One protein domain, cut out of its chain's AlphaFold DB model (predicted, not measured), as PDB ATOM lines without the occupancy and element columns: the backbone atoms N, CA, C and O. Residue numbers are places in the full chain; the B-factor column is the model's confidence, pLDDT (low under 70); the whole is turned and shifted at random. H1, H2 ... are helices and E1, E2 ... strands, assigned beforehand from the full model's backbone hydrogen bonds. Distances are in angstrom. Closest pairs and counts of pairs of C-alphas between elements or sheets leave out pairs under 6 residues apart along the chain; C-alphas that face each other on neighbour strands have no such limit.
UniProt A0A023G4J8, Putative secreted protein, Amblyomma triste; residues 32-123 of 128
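This is residues 32 to 123 of the 128 residues of the protein "Putative secreted protein" of Amblyomma triste (UniProt A0A023G4J8). A small three-stranded sheet, E1 E2 E3, makes one end of the domain, and a long helix, H2, lies towards the other end with the short helix H3 by its first residues. Between the sheet and H3 lies a core rich in loops, where the short helix H1 sits and residues 60 to 63 pass between H1 and H2. The tight turn between E2 and E3 and the helix H3 lie at the two ends of the longest axis. The printed part has 92 residues, with three named strands followed by three named helices; the sheet has the order E1, E2, E3, antiparallel throughout, and the class is mixed, helices and strands, with under half of the residues, 43, in named elements. The whole is compact, with a radius of gyration of the C-alphas of 12.8 A and spans of 41 by 29 by 23 A.

E1, residues 32 to 35, and E2, residues 40 to 45, form a hairpin, with N 33 and O 42 at 2.8 A, within hydrogen-bond range. E2 and E3, residues 48 to 53, form a second hairpin, with N 43 and O 50 at 2.8 A, within hydrogen-bond range. E1, E2 and E3 are a meander, each strand the antiparallel neighbour of the one before, at 162 degrees for E1 and E2 and 152 degrees for E2 and E3. H1, residues 76 to 80, is on the sheet but only grazes it, with its residues 76 to 78. H2, residues 90 to 106, is not on the sheet and is apart from H1. H3, residues 118 to 122, touches H2 at residues 90 to 94 alone; the closest C-alphas, those of Gln 90 and Ile 120, are 6.3 A apart. H3 is not on the sheet and is apart from H1. In H1, H2 and H3 every O i to N i+4 pair is within hydrogen-bond range.

E1 begins at C-alpha 32, (134.229, 208.014, 179.708), and is 9.8 A long from first to last C-alpha. E2 is 15.5 A long and E3 16.3 A. H1 is 6.6 A long. H2 is 24.2 A long and begins at C-alpha 90, (114.910, 216.967, 163.823). H3 is 6.0 A long and ends at C-alpha 122, (113.086, 209.209, 157.294).

The two C-alphas farthest apart, those of Asn 47 and Ala 122, are 41.7 A apart. The printed part has no cut. The links from E3 to H1, 22 residues, and from H2 to H3, 11 residues, are long. The mean pLDDT of the printed part is 81.2, and residues 67 to 71 and residue 86 are under 70.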
ATOM      1  N   GLU A  32     135.630 208.081 180.087       88.94
ATOM      2  CA  GLU A  32     134.229 208.014 179.708       88.94
ATOM      3  C   GLU A  32     133.847 206.607 179.245       88.94
ATOM      4  O   GLU A  32     134.590 205.950 178.516       88.94
ATOM      5  N   LYS A  33     132.663 206.146 179.658       87.88
ATOM      6  CA  LYS A  33     132.074 204.869 179.254       87.88
ATOM      7  C   LYS A  33     130.623 205.056 178.843       87.88
ATOM      8  O   LYS A  33     129.791 205.467 179.648       87.88
ATOM      9  N   LEU A  34     130.321 204.664 177.613       88.25
ATOM     10  CA  LEU A  34     128.961 204.556 177.095       88.25
ATOM     11  C   LEU A  34     128.448 203.138 177.366       88.25
ATOM     12  O   LEU A  34     129.081 202.165 176.956       88.25
ATOM     13  N   ILE A  35     127.322 203.008 178.065       85.38
ATOM     14  CA  ILE A  35     126.787 201.722 178.534       85.38
ATOM     15  C   ILE A  35     125.441 201.448 177.850       85.38
ATOM     16  O   ILE A  35     124.642 202.359 177.644       85.38
ATOM     17  N   TRP A  36     125.220 200.193 177.444       80.00
ATOM     18  CA  TRP A  36     123.953 199.723 176.864       80.00
ATOM     19  C   TRP A  36     122.892 199.460 177.938       80.00
ATOM     20  O   TRP A  36     121.765 199.931 177.818       80.00
ATOM     21  N   GLU A  37     123.259 198.716 178.984       80.88
ATOM     22  CA  GLU A  37     122.347 198.296 180.046       80.88
ATOM     23  C   GLU A  37     123.052 198.354 181.417       80.88
ATOM     24  O   GLU A  37     124.035 197.633 181.623       80.88
ATOM     25  N   PRO A  38     122.599 199.218 182.348       84.88
ATOM     26  CA  PRO A  38     121.595 200.270 182.134       84.88
ATOM     27  C   PRO A  38     122.064 201.292 181.081       84.88
ATOM     28  O   PRO A  38     123.261 201.498 180.897       84.88
ATOM     29  N   CYS A  39     121.125 201.904 180.354       87.44
ATOM     30  CA  CYS A  39     121.458 202.856 179.294       87.44
ATOM     31  C   CYS A  39     121.942 204.186 179.887       87.44
ATOM     32  O   CYS A  39     121.141 205.057 180.237       87.44
ATOM     33  N   GLU A  40     123.257 204.327 180.033       90.88
ATOM     34  CA  GLU A  40     123.870 205.447 180.744       90.88
ATOM     35  C   GLU A  40     125.255 205.813 180.195       90.88
ATOM     36  O   GLU A  40     125.974 204.989 179.624       90.88
ATOM     37  N   ASN A  41     125.647 207.065 180.406       90.06
ATOM     38  CA  ASN A  41     127.014 207.537 180.246       90.06
ATOM     39  C   ASN A  41     127.663 207.664 181.622       90.06
ATOM     40  O   ASN A  41     127.151 208.377 182.484       90.06
ATOM     41  N   LYS A  42     128.809 207.011 181.814       91.69
ATOM     42  CA  LYS A  42     129.667 207.209 182.977       91.69
ATOM     43  C   LYS A  42     130.868 208.058 182.601       91.69
ATOM     44  O   LYS A  42     131.705 207.624 181.820       91.69
ATOM     45  N   THR A  43     130.995 209.224 183.216       91.31
ATOM     46  CA  THR A  43     132.168 210.094 183.096       91.31
ATOM     47  C   THR A  43     132.878 210.174 184.441       91.31
ATOM     48  O   THR A  43     132.242 210.373 185.476       91.31
ATOM     49  N   CYS A  44     134.194 210.019 184.454       91.75
ATOM     50  CA  CYS A  44     134.985 210.151 185.663       91.75
ATOM     51  C   CYS A  44     135.333 211.617 185.940       91.75
ATOM     52  O   CYS A  44     136.011 212.266 185.140       91.75
ATOM     53  N   VAL A  45     134.890 212.125 187.090       89.94
ATOM     54  CA  VAL A  45     135.167 213.483 187.573       89.94
ATOM     55  C   VAL A  45     135.571 213.399 189.042       89.94
ATOM     56  O   VAL A  45     134.889 212.752 189.834       89.94
ATOM     57  N   ASP A  46     136.675 214.041 189.410       90.38
ATOM     58  CA  ASP A  46     137.266 213.986 190.753       90.38
ATOM     59  C   ASP A  46     137.499 212.546 191.262       90.38
ATOM     60  O   ASP A  46     137.217 212.221 192.418       90.38
ATOM     61  N   ASN A  47     137.983 211.667 190.374       85.38
ATOM     62  CA  ASN A  47     138.206 210.227 190.577       85.38
ATOM     63  C   ASN A  47     136.941 209.447 190.981       85.38
ATOM     64  O   ASN A  47     137.015 208.336 191.513       85.38
ATOM     65  N   LYS A  48     135.759 210.019 190.720       88.31
ATOM     66  CA  LYS A  48     134.455 209.407 190.973       88.31
ATOM     67  C   LYS A  48     133.660 209.305 189.681       88.31
ATOM     68  O   LYS A  48     133.620 210.226 188.868       88.31
ATOM     69  N   TRP A  49     132.971 208.182 189.513       87.56
ATOM     70  CA  TRP A  49     132.033 208.017 188.411       87.56
ATOM     71  C   TRP A  49     130.818 208.921 188.618       87.56
ATOM     72  O   TRP A  49     130.083 208.765 189.593       87.56
ATOM     73  N   LYS A  50     130.599 209.844 187.685       91.06
ATOM     74  CA  LYS A  50     129.324 210.527 187.482       91.06
ATOM     75  C   LYS A  50     128.563 209.809 186.378       91.06
ATOM     76  O   LYS A  50     129.145 209.480 185.348       91.06
ATOM     77  N   THR A  51     127.275 209.592 186.596       91.12
ATOM     78  CA  THR A  51     126.408 208.862 185.671       91.12
ATOM     79  C   THR A  51     125.309 209.782 185.159       91.12
ATOM     80  O   THR A  51     124.681 210.479 185.953       91.12
ATOM     81  N   ILE A  52     125.063 209.759 183.851       90.50
ATOM     82  CA  ILE A  52     123.945 210.440 183.191       90.50
ATOM     83  C   ILE A  52     123.097 209.383 182.479       90.50
ATOM     84  O   ILE A  52     123.630 208.577 181.716       90.50
ATOM     85  N   GLY A  53     121.792 209.375 182.748       88.44
ATOM     86  CA  GLY A  53     120.823 208.470 182.124       88.44
ATOM     87  C   GLY A  53     119.994 209.140 181.023       88.44
ATOM     88  O   GLY A  53     120.224 210.286 180.647       88.44
ATOM     89  N   CYS A  54     118.993 208.419 180.519       86.62
ATOM     90  CA  CYS A  54     118.103 208.887 179.448       86.62
ATOM     91  C   CYS A  54     117.008 209.864 179.896       86.62
ATOM     92  O   CYS A  54     116.334 210.463 179.059       86.62
ATOM     93  N   SER A  55     116.798 210.001 181.205       80.75
ATOM     94  CA  SER A  55     115.758 210.845 181.791       80.75
ATOM     95  C   SER A  55     116.368 211.669 182.927       80.75
ATOM     96  O   SER A  55     117.027 211.105 183.799       80.75
ATOM     97  N   GLY A  56     116.154 212.987 182.920       76.88
ATOM     98  CA  GLY A  56     116.631 213.908 183.961       76.88
ATOM     99  C   GLY A  56     117.454 215.080 183.423       76.88
ATOM    100  O   GLY A  56     117.637 215.231 182.214       76.88
ATOM    101  N   ASP A  57     117.950 215.914 184.336       74.75
ATOM    102  CA  ASP A  57     118.785 217.064 183.990       74.75
ATOM    103  C   ASP A  57     120.109 216.609 183.363       74.75
ATOM    104  O   ASP A  57     120.866 215.831 183.946       74.75
ATOM    105  N   GLY A  58     120.382 217.091 182.148       78.12
ATOM    106  CA  GLY A  58     121.562 216.703 181.372       78.12
ATOM    107  C   GLY A  58     121.404 215.420 180.548       78.12
ATOM    108  O   GLY A  58     122.393 214.965 179.973       78.12
ATOM    109  N   ALA A  59     120.193 214.852 180.462       83.31
ATOM    110  CA  ALA A  59     119.884 213.780 179.518       83.31
ATOM    111  C   ALA A  59     120.216 214.204 178.069       83.31
ATOM    112  O   ALA A  59     120.103 215.386 177.724       83.31
ATOM    113  N   PRO A  60     120.636 213.265 177.205       83.06
ATOM    114  CA  PRO A  60     121.015 213.591 175.839       83.06
ATOM    115  C   PRO A  60     119.755 213.868 175.013       83.06
ATOM    116  O   PRO A  60     118.675 213.378 175.349       83.06
ATOM    117  N   ALA A  61     119.887 214.562 173.882       82.62
ATOM    118  CA  ALA A  61     118.824 214.524 172.880       82.62
ATOM    119  C   ALA A  61     118.629 213.078 172.394       82.62
ATOM    120  O   ALA A  61     119.585 212.300 172.307       82.62
ATOM    121  N   CYS A  62     117.391 212.707 172.087       78.12
ATOM    122  CA  CYS A  62     117.081 211.325 171.767       78.12
ATOM    123  C   CYS A  62     117.378 211.011 170.314       78.12
ATOM    124  O   CYS A  62     116.639 211.375 169.403       78.12
ATOM    125  N   LEU A  63     118.488 210.302 170.130       80.75
ATOM    126  CA  LEU A  63     118.996 209.917 168.830       80.75
ATOM    127  C   LEU A  63     118.460 208.542 168.432       80.75
ATOM    128  O   LEU A  63     118.651 207.581 169.184       80.75
ATOM    129  N   PRO A  64     117.828 208.412 167.252       77.88
ATOM    130  CA  PRO A  64     117.463 207.106 166.742       77.88
ATOM    131  C   PRO A  64     118.738 206.298 166.447       77.88
ATOM    132  O   PRO A  64     119.728 206.851 165.963       77.88
ATOM    133  N   PRO A  65     118.750 204.989 166.736       75.06
ATOM    134  CA  PRO A  65     119.896 204.140 166.451       75.06
ATOM    135  C   PRO A  65     120.056 203.973 164.937       75.06
ATOM    136  O   PRO A  65     119.049 203.731 164.266       75.06
ATOM    137  N   PRO A  66     121.274 203.986 164.376       72.50
ATOM    138  CA  PRO A  66     121.491 203.502 163.014       72.50
ATOM    139  C   PRO A  66     120.964 202.065 162.838       72.50
ATOM    140  O   PRO A  66     120.723 201.352 163.818       72.50
ATOM    141  N   ASP A  67     120.729 201.647 161.592       68.19
ATOM    142  CA  ASP A  67     120.167 200.330 161.237       68.19
ATOM    143  C   ASP A  67     121.152 199.168 161.407       68.19
ATOM    144  O   ASP A  67     121.345 198.323 160.538       68.19
ATOM    145  N   THR A  68     121.730 199.067 162.598       66.81
ATOM    146  CA  THR A  68     122.693 198.033 162.933       66.81
ATOM    147  C   THR A  68     122.046 196.872 163.682       66.81
ATOM    148  O   THR A  68     121.119 197.025 164.474       66.81
ATOM    149  N   LYS A  69     122.602 195.672 163.488       61.19
ATOM    150  CA  LYS A  69     122.228 194.465 164.245       61.19
ATOM    151  C   LYS A  69     122.819 194.426 165.660       61.19
ATOM    152  O   LYS A  69     122.538 193.487 166.401       61.19
ATOM    153  N   LYS A  70     123.696 195.372 166.019       62.47
ATOM    154  CA  LYS A  70     124.384 195.390 167.318       62.47
ATOM    155  C   LYS A  70     123.646 196.279 168.329       62.47
ATOM    156  O   LYS A  70     123.179 197.349 167.951       62.47
ATOM    157  N   PRO A  71     123.592 195.895 169.617       60.88
ATOM    158  CA  PRO A  71     123.125 196.797 170.663       60.88
ATOM    159  C   PRO A  71     124.060 198.012 170.735       60.88
ATOM    160  O   PRO A  71     125.275 197.866 170.885       60.88
ATOM    161  N   LEU A  72     123.496 199.208 170.583       77.12
ATOM    162  CA  LEU A  72     124.240 200.465 170.590       77.12
ATOM    163  C   LEU A  72     124.122 201.156 171.936       77.12
ATOM    164  O   LEU A  72     123.023 201.537 172.333       77.12
ATOM    165  N   ALA A  73     125.256 201.348 172.605       85.75
ATOM    166  CA  ALA A  73     125.336 202.026 173.891       85.75
ATOM    167  C   ALA A  73     124.764 203.460 173.864       85.75
ATOM    168  O   ALA A  73     124.363 203.985 172.822       85.75
ATOM    169  N   TYR A  74     124.723 204.095 175.036       87.12
ATOM    170  CA  TYR A  74     124.268 205.473 175.199       87.12
ATOM    171  C   TYR A  74     124.876 206.415 174.135       87.12
ATOM    172  O   TYR A  74     126.081 206.336 173.889       87.12
ATOM    173  N   PRO A  75     124.097 207.331 173.525       86.25
ATOM    174  CA  PRO A  75     122.695 207.655 173.812       86.25
ATOM    175  C   PRO A  75     121.672 206.846 172.995       86.25
ATOM    176  O   PRO A  75     120.473 206.985 173.220       86.25
ATOM    177  N   TYR A  76     122.093 205.985 172.065       86.19
ATOM    178  CA  TYR A  76     121.170 205.272 171.164       86.19
ATOM    179  C   TYR A  76     120.234 204.299 171.887       86.19
ATOM    180  O   TYR A  76     119.080 204.120 171.492       86.19
ATOM    181  N   CYS A  77     120.704 203.684 172.974       85.12
ATOM    182  CA  CYS A  77     119.860 202.827 173.801       85.12
ATOM    183  C   CYS A  77     118.686 203.581 174.449       85.12
ATOM    184  O   CYS A  77     117.674 202.950 174.743       85.12
ATOM    185  N   CYS A  78     118.757 204.914 174.594       87.00
ATOM    186  CA  CYS A  78     117.651 205.709 175.131       87.00
ATOM    187  C   CYS A  78     116.433 205.649 174.213       87.00
ATOM    188  O   CYS A  78     115.303 205.524 174.684       87.00
ATOM    189  N   TRP A  79     116.680 205.676 172.903       81.88
ATOM    190  CA  TRP A  79     115.652 205.517 171.885       81.88
ATOM    191  C   TRP A  79     115.106 204.093 171.842       81.88
ATOM    192  O   TRP A  79     113.897 203.890 171.913       81.88
ATOM    193  N   ASN A  80     115.994 203.095 171.759       77.00
ATOM    194  CA  ASN A  80     115.602 201.685 171.646       77.00
ATOM    195  C   ASN A  80     114.749 201.198 172.818       77.00
ATOM    196  O   ASN A  80     113.838 200.399 172.626       77.00
ATOM    197  N   LEU A  81     115.048 201.676 174.024       74.94
ATOM    198  CA  LEU A  81     114.321 201.313 175.237       74.94
ATOM    199  C   LEU A  81     113.104 202.220 175.496       74.94
ATOM    200  O   LEU A  81     112.453 202.069 176.526       74.94
ATOM    201  N   ASN A  82     112.793 203.152 174.586       76.19
ATOM    202  CA  ASN A  82     111.716 204.136 174.721       76.19
ATOM    203  C   ASN A  82     111.773 204.921 176.051       76.19
ATOM    204  O   ASN A  82     110.756 205.164 176.697       76.19
ATOM    205  N   LEU A  83     112.982 205.300 176.480       77.62
ATOM    206  CA  LEU A  83     113.240 205.996 177.752       77.62
ATOM    207  C   LEU A  83     113.253 207.526 177.605       77.62
ATOM    208  O   LEU A  83     113.586 208.245 178.544       77.62
ATOM    209  N   CYS A  84     112.937 208.014 176.408       74.44
ATOM    210  CA  CYS A  84     112.986 209.411 176.007       74.44
ATOM    211  C   CYS A  84     111.683 210.149 176.351       74.44
ATOM    212  O   CYS A  84     110.684 209.924 175.671       74.44
ATOM    213  N   PRO A  85     111.667 211.073 177.331       71.62
ATOM    214  CA  PRO A  85     110.482 211.886 177.613       71.62
ATOM    215  C   PRO A  85     110.364 213.120 176.702       71.62
ATOM    216  O   PRO A  85     109.329 213.779 176.697       71.62
ATOM    217  N   GLN A  86     111.430 213.475 175.978       69.81
ATOM    218  CA  GLN A  86     111.501 214.703 175.187       69.81
ATOM    219  C   GLN A  86     110.751 214.596 173.859       69.81
ATOM    220  O   GLN A  86     110.787 213.564 173.184       69.81
ATOM    221  N   GLU A  87     110.106 215.694 173.472       73.88
ATOM    222  CA  GLU A  87     109.491 215.806 172.159       73.88
ATOM    223  C   GLU A  87     110.557 215.824 171.049       73.88
ATOM    224  O   GLU A  87     111.655 216.357 171.216       73.88
ATOM    225  N   ARG A  88     110.225 215.188 169.923       74.31
ATOM    226  CA  ARG A  88     111.094 215.030 168.753       74.31
ATOM    227  C   ARG A  88     111.309 216.364 168.055       74.31
ATOM    228  O   ARG A  88     110.347 217.059 167.747       74.31
ATOM    229  N   ASP A  89     112.557 216.652 167.723       80.19
ATOM    230  CA  ASP A  89     112.956 217.850 166.989       80.19
ATOM    231  C   ASP A  89     114.140 217.476 166.096       80.19
ATOM    232  O   ASP A  89     115.239 217.204 166.581       80.19
ATOM    233  N   GLN A  90     113.905 217.425 164.783       80.44
ATOM    234  CA  GLN A  90     114.910 216.967 163.823       80.44
ATOM    235  C   GLN A  90     116.176 217.831 163.840       80.44
ATOM    236  O   GLN A  90     117.268 217.302 163.648       80.44
ATOM    237  N   GLU A  91     116.063 219.142 164.063       83.38
ATOM    238  CA  GLU A  91     117.226 220.029 164.089       83.38
ATOM    239  C   GLU A  91     118.079 219.751 165.330       83.38
ATOM    240  O   GLU A  91     119.294 219.552 165.225       83.38
ATOM    241  N   LYS A  92     117.436 219.638 166.500       82.56
ATOM    242  CA  LYS A  92     118.124 219.277 167.749       82.56
ATOM    243  C   LYS A  92     118.751 217.890 167.676       82.56
ATOM    244  O   LYS A  92     119.865 217.700 168.156       82.56
ATOM    245  N   GLU A  93     118.072 216.931 167.059       83.06
ATOM    246  CA  GLU A  93     118.580 215.571 166.874       83.06
ATOM    247  C   GLU A  93     119.783 215.527 165.936       83.06
ATOM    248  O   GLU A  93     120.775 214.876 166.257       83.06
ATOM    249  N   LYS A  94     119.752 216.247 164.807       84.75
ATOM    250  CA  LYS A  94     120.908 216.336 163.903       84.75
ATOM    251  C   LYS A  94     122.105 216.967 164.595       84.75
ATOM    252  O   LYS A  94     123.205 216.423 164.521       84.75
ATOM    253  N   LYS A  95     121.887 218.066 165.320       87.62
ATOM    254  CA  LYS A  95     122.944 218.727 166.088       87.62
ATOM    255  C   LYS A  95     123.529 217.802 167.159       87.62
ATOM    256  O   LYS A  95     124.745 217.691 167.279       87.62
ATOM    257  N   ALA A  96     122.683 217.094 167.902       85.12
ATOM    258  CA  ALA A  96     123.141 216.141 168.907       85.12
ATOM    259  C   ALA A  96     123.859 214.932 168.288       85.12
ATOM    260  O   ALA A  96     124.828 214.442 168.863       85.12
ATOM    261  N   MET A  97     123.438 214.476 167.103       84.19
ATOM    262  CA  MET A  97     124.140 213.443 166.343       84.19
ATOM    263  C   MET A  97     125.532 213.921 165.920       84.19
ATOM    264  O   MET A  97     126.510 213.201 166.099       84.19
ATOM    265  N   GLU A  98     125.655 215.150 165.415       87.25
ATOM    266  CA  GLU A  98     126.952 215.750 165.081       87.25
ATOM    267  C   GLU A  98     127.874 215.859 166.301       87.25
ATOM    268  O   GLU A  98     129.053 215.509 166.224       87.25
ATOM    269  N   GLU A  99     127.351 216.337 167.432       86.81
ATOM    270  CA  GLU A  99     128.096 216.420 168.693       86.81
ATOM    271  C   GLU A  99     128.523 215.032 169.183       86.81
ATOM    272  O   GLU A  99     129.664 214.846 169.613       86.81
ATOM    273  N   PHE A 100     127.646 214.039 169.058       84.25
ATOM    274  CA  PHE A 100     127.941 212.663 169.427       84.25
ATOM    275  C   PHE A 100     129.033 212.045 168.544       84.25
ATOM    276  O   PHE A 100     129.974 211.455 169.072       84.25
ATOM    277  N   LEU A 101     128.977 212.225 167.221       84.06
ATOM    278  CA  LEU A 101     130.013 211.736 166.304       84.06
ATOM    279  C   LEU A 101     131.377 212.376 166.596       84.06
ATOM    280  O   LEU A 101     132.377 211.665 166.665       84.06
ATOM    281  N   LYS A 102     131.416 213.690 166.862       87.00
ATOM    282  CA  LYS A 102     132.645 214.382 167.298       87.00
ATOM    283  C   LYS A 102     133.196 213.797 168.600       87.00
ATOM    284  O   LYS A 102     134.407 213.648 168.750       87.00
ATOM    285  N   ARG A 103     132.316 213.450 169.545       82.69
ATOM    286  CA  ARG A 103     132.699 212.813 170.813       82.69
ATOM    287  C   ARG A 103     133.244 211.402 170.598       82.69
ATOM    288  O   ARG A 103     134.250 211.055 171.207       82.69
ATOM    289  N   MET A 104     132.637 210.612 169.712       80.44
ATOM    290  CA  MET A 104     133.156 209.291 169.340       80.44
ATOM    291  C   MET A 104     134.571 209.380 168.763       80.44
ATOM    292  O   MET A 104     135.426 208.598 169.171       80.44
ATOM    293  N   ASP A 105     134.834 210.351 167.883       84.38
ATOM    294  CA  ASP A 105     136.176 210.566 167.330       84.38
ATOM    295  C   ASP A 105     137.194 210.903 168.421       84.38
ATOM    296  O   ASP A 105     138.289 210.344 168.444       84.38
ATOM    297  N   ALA A 106     136.826 211.792 169.352       83.75
ATOM    298  CA  ALA A 106     137.685 212.182 170.469       83.75
ATOM    299  C   ALA A 106     138.012 211.001 171.398       83.75
ATOM    300  O   ALA A 106     139.098 210.947 171.973       83.75
ATOM    301  N   LEU A 107     137.089 210.045 171.521       78.62
ATOM    302  CA  LEU A 107     137.262 208.813 172.293       78.62
ATOM    303  C   LEU A 107     137.931 207.680 171.492       78.62
ATOM    304  O   LEU A 107     138.185 206.615 172.053       78.62
ATOM    305  N   GLY A 108     138.207 207.875 170.197       81.88
ATOM    306  CA  GLY A 108     138.765 206.841 169.321       81.88
ATOM    307  C   GLY A 108     137.817 205.661 169.069       81.88
ATOM    308  O   GLY A 108     138.277 204.546 168.823       81.88
ATOM    309  N   LEU A 109     136.503 205.880 169.165       78.75
ATOM    310  CA  LEU A 109     135.489 204.853 168.932       78.75
ATOM    311  C   LEU A 109     135.201 204.695 167.434       78.75
ATOM    312  O   LEU A 109     135.155 205.671 166.687       78.75
ATOM    313  N   GLU A 110     134.950 203.461 166.990       77.75
ATOM    314  CA  GLU A 110     134.540 203.204 165.607       77.75
ATOM    315  C   GLU A 110     133.178 203.843 165.315       77.75
ATOM    316  O   GLU A 110     132.190 203.573 166.003       77.75
ATOM    317  N   ARG A 111     133.111 204.657 164.256       74.88
ATOM    318  CA  ARG A 111     131.850 205.233 163.783       74.88
ATOM    319  C   ARG A 111     130.903 204.152 163.235       74.88
ATOM    320  O   ARG A 111     131.364 203.121 162.732       74.88
ATOM    321  N   PRO A 112     129.580 204.400 163.256       71.25
ATOM    322  CA  PRO A 112     128.625 203.579 162.519       71.25
ATOM    323  C   PRO A 112     128.999 203.502 161.030       71.25
ATOM    324  O   PRO A 112     129.443 204.488 160.447       71.25
ATOM    325  N   LYS A 113     128.828 202.324 160.414       74.12
ATOM    326  CA  LYS A 113     129.067 202.127 158.970       74.12
ATOM    327  C   LYS A 113     127.925 202.661 158.103       74.12
ATOM    328  O   LYS A 113     128.140 202.967 156.936       74.12
ATOM    329  N   GLU A 114     126.723 202.698 158.663       76.19
ATOM    330  CA  GLU A 114     125.527 203.247 158.027       76.19
ATOM    331  C   GLU A 114     125.461 204.764 158.209       76.19
ATOM    332  O   GLU A 114     126.092 205.310 159.115       76.19
ATOM    333  N   ASP A 115     124.667 205.427 157.365       78.31
ATOM    334  CA  ASP A 115     124.371 206.849 157.516       78.31
ATOM    335  C   ASP A 115     123.674 207.100 158.871       78.31
ATOM    336  O   ASP A 115     122.553 206.619 159.085       78.31
ATOM    337  N   PRO A 116     124.310 207.842 159.797       73.88
ATOM    338  CA  PRO A 116     123.755 208.090 161.122       73.88
ATOM    339  C   PRO A 116     122.525 209.010 161.093       73.88
ATOM    340  O   PRO A 116     121.772 209.041 162.065       73.88
ATOM    341  N   TYR A 117     122.281 209.733 159.995       81.88
ATOM    342  CA  TYR A 117     121.151 210.655 159.857       81.88
ATOM    343  C   TYR A 117     119.921 210.017 159.206       81.88
ATOM    344  O   TYR A 117     118.818 210.541 159.365       81.88
ATOM    345  N   ALA A 118     120.072 208.858 158.554       81.44
ATOM    346  CA  ALA A 118     119.024 208.237 157.743       81.44
ATOM    347  C   ALA A 118     117.677 208.095 158.472       81.44
ATOM    348  O   ALA A 118     116.629 208.396 157.905       81.44
ATOM    349  N   LYS A 119     117.681 207.695 159.753       77.50
ATOM    350  CA  LYS A 119     116.439 207.588 160.538       77.50
ATOM    351  C   LYS A 119     115.869 208.924 160.984       77.50
ATOM    352  O   LYS A 119     114.655 209.036 161.105       77.50
ATOM    353  N   ILE A 120     116.715 209.918 161.243       80.31
ATOM    354  CA  ILE A 120     116.249 211.266 161.588       80.31
ATOM    355  C   ILE A 120     115.510 211.860 160.381       80.31
ATOM    356  O   ILE A 120     114.432 212.430 160.545       80.31
ATOM    357  N   ASP A 121     116.054 211.654 159.178       82.94
ATOM    358  CA  ASP A 121     115.496 212.149 157.918       82.94
ATOM    359  C   ASP A 121     114.266 211.368 157.437       82.94
ATOM    360  O   ASP A 121     113.361 211.954 156.845       82.94
ATOM    361  N   ALA A 122     114.209 210.057 157.695       80.94
ATOM    362  CA  ALA A 122     113.086 209.209 157.294       80.94
ATOM    363  C   ALA A 122     111.829 209.396 158.158       80.94
ATOM    364  O   ALA A 122     110.733 209.013 157.743       80.94
ATOM    365  N   LEU A 123     111.967 209.942 159.370       71.62
ATOM    366  CA  LEU A 123     110.830 210.150 160.258       71.62
ATOM    367  C   LEU A 123     110.026 211.380 159.816       71.62
ATOM    368  O   LEU A 123     110.616 212.418 159.509       71.62
TER     369      LEU A 123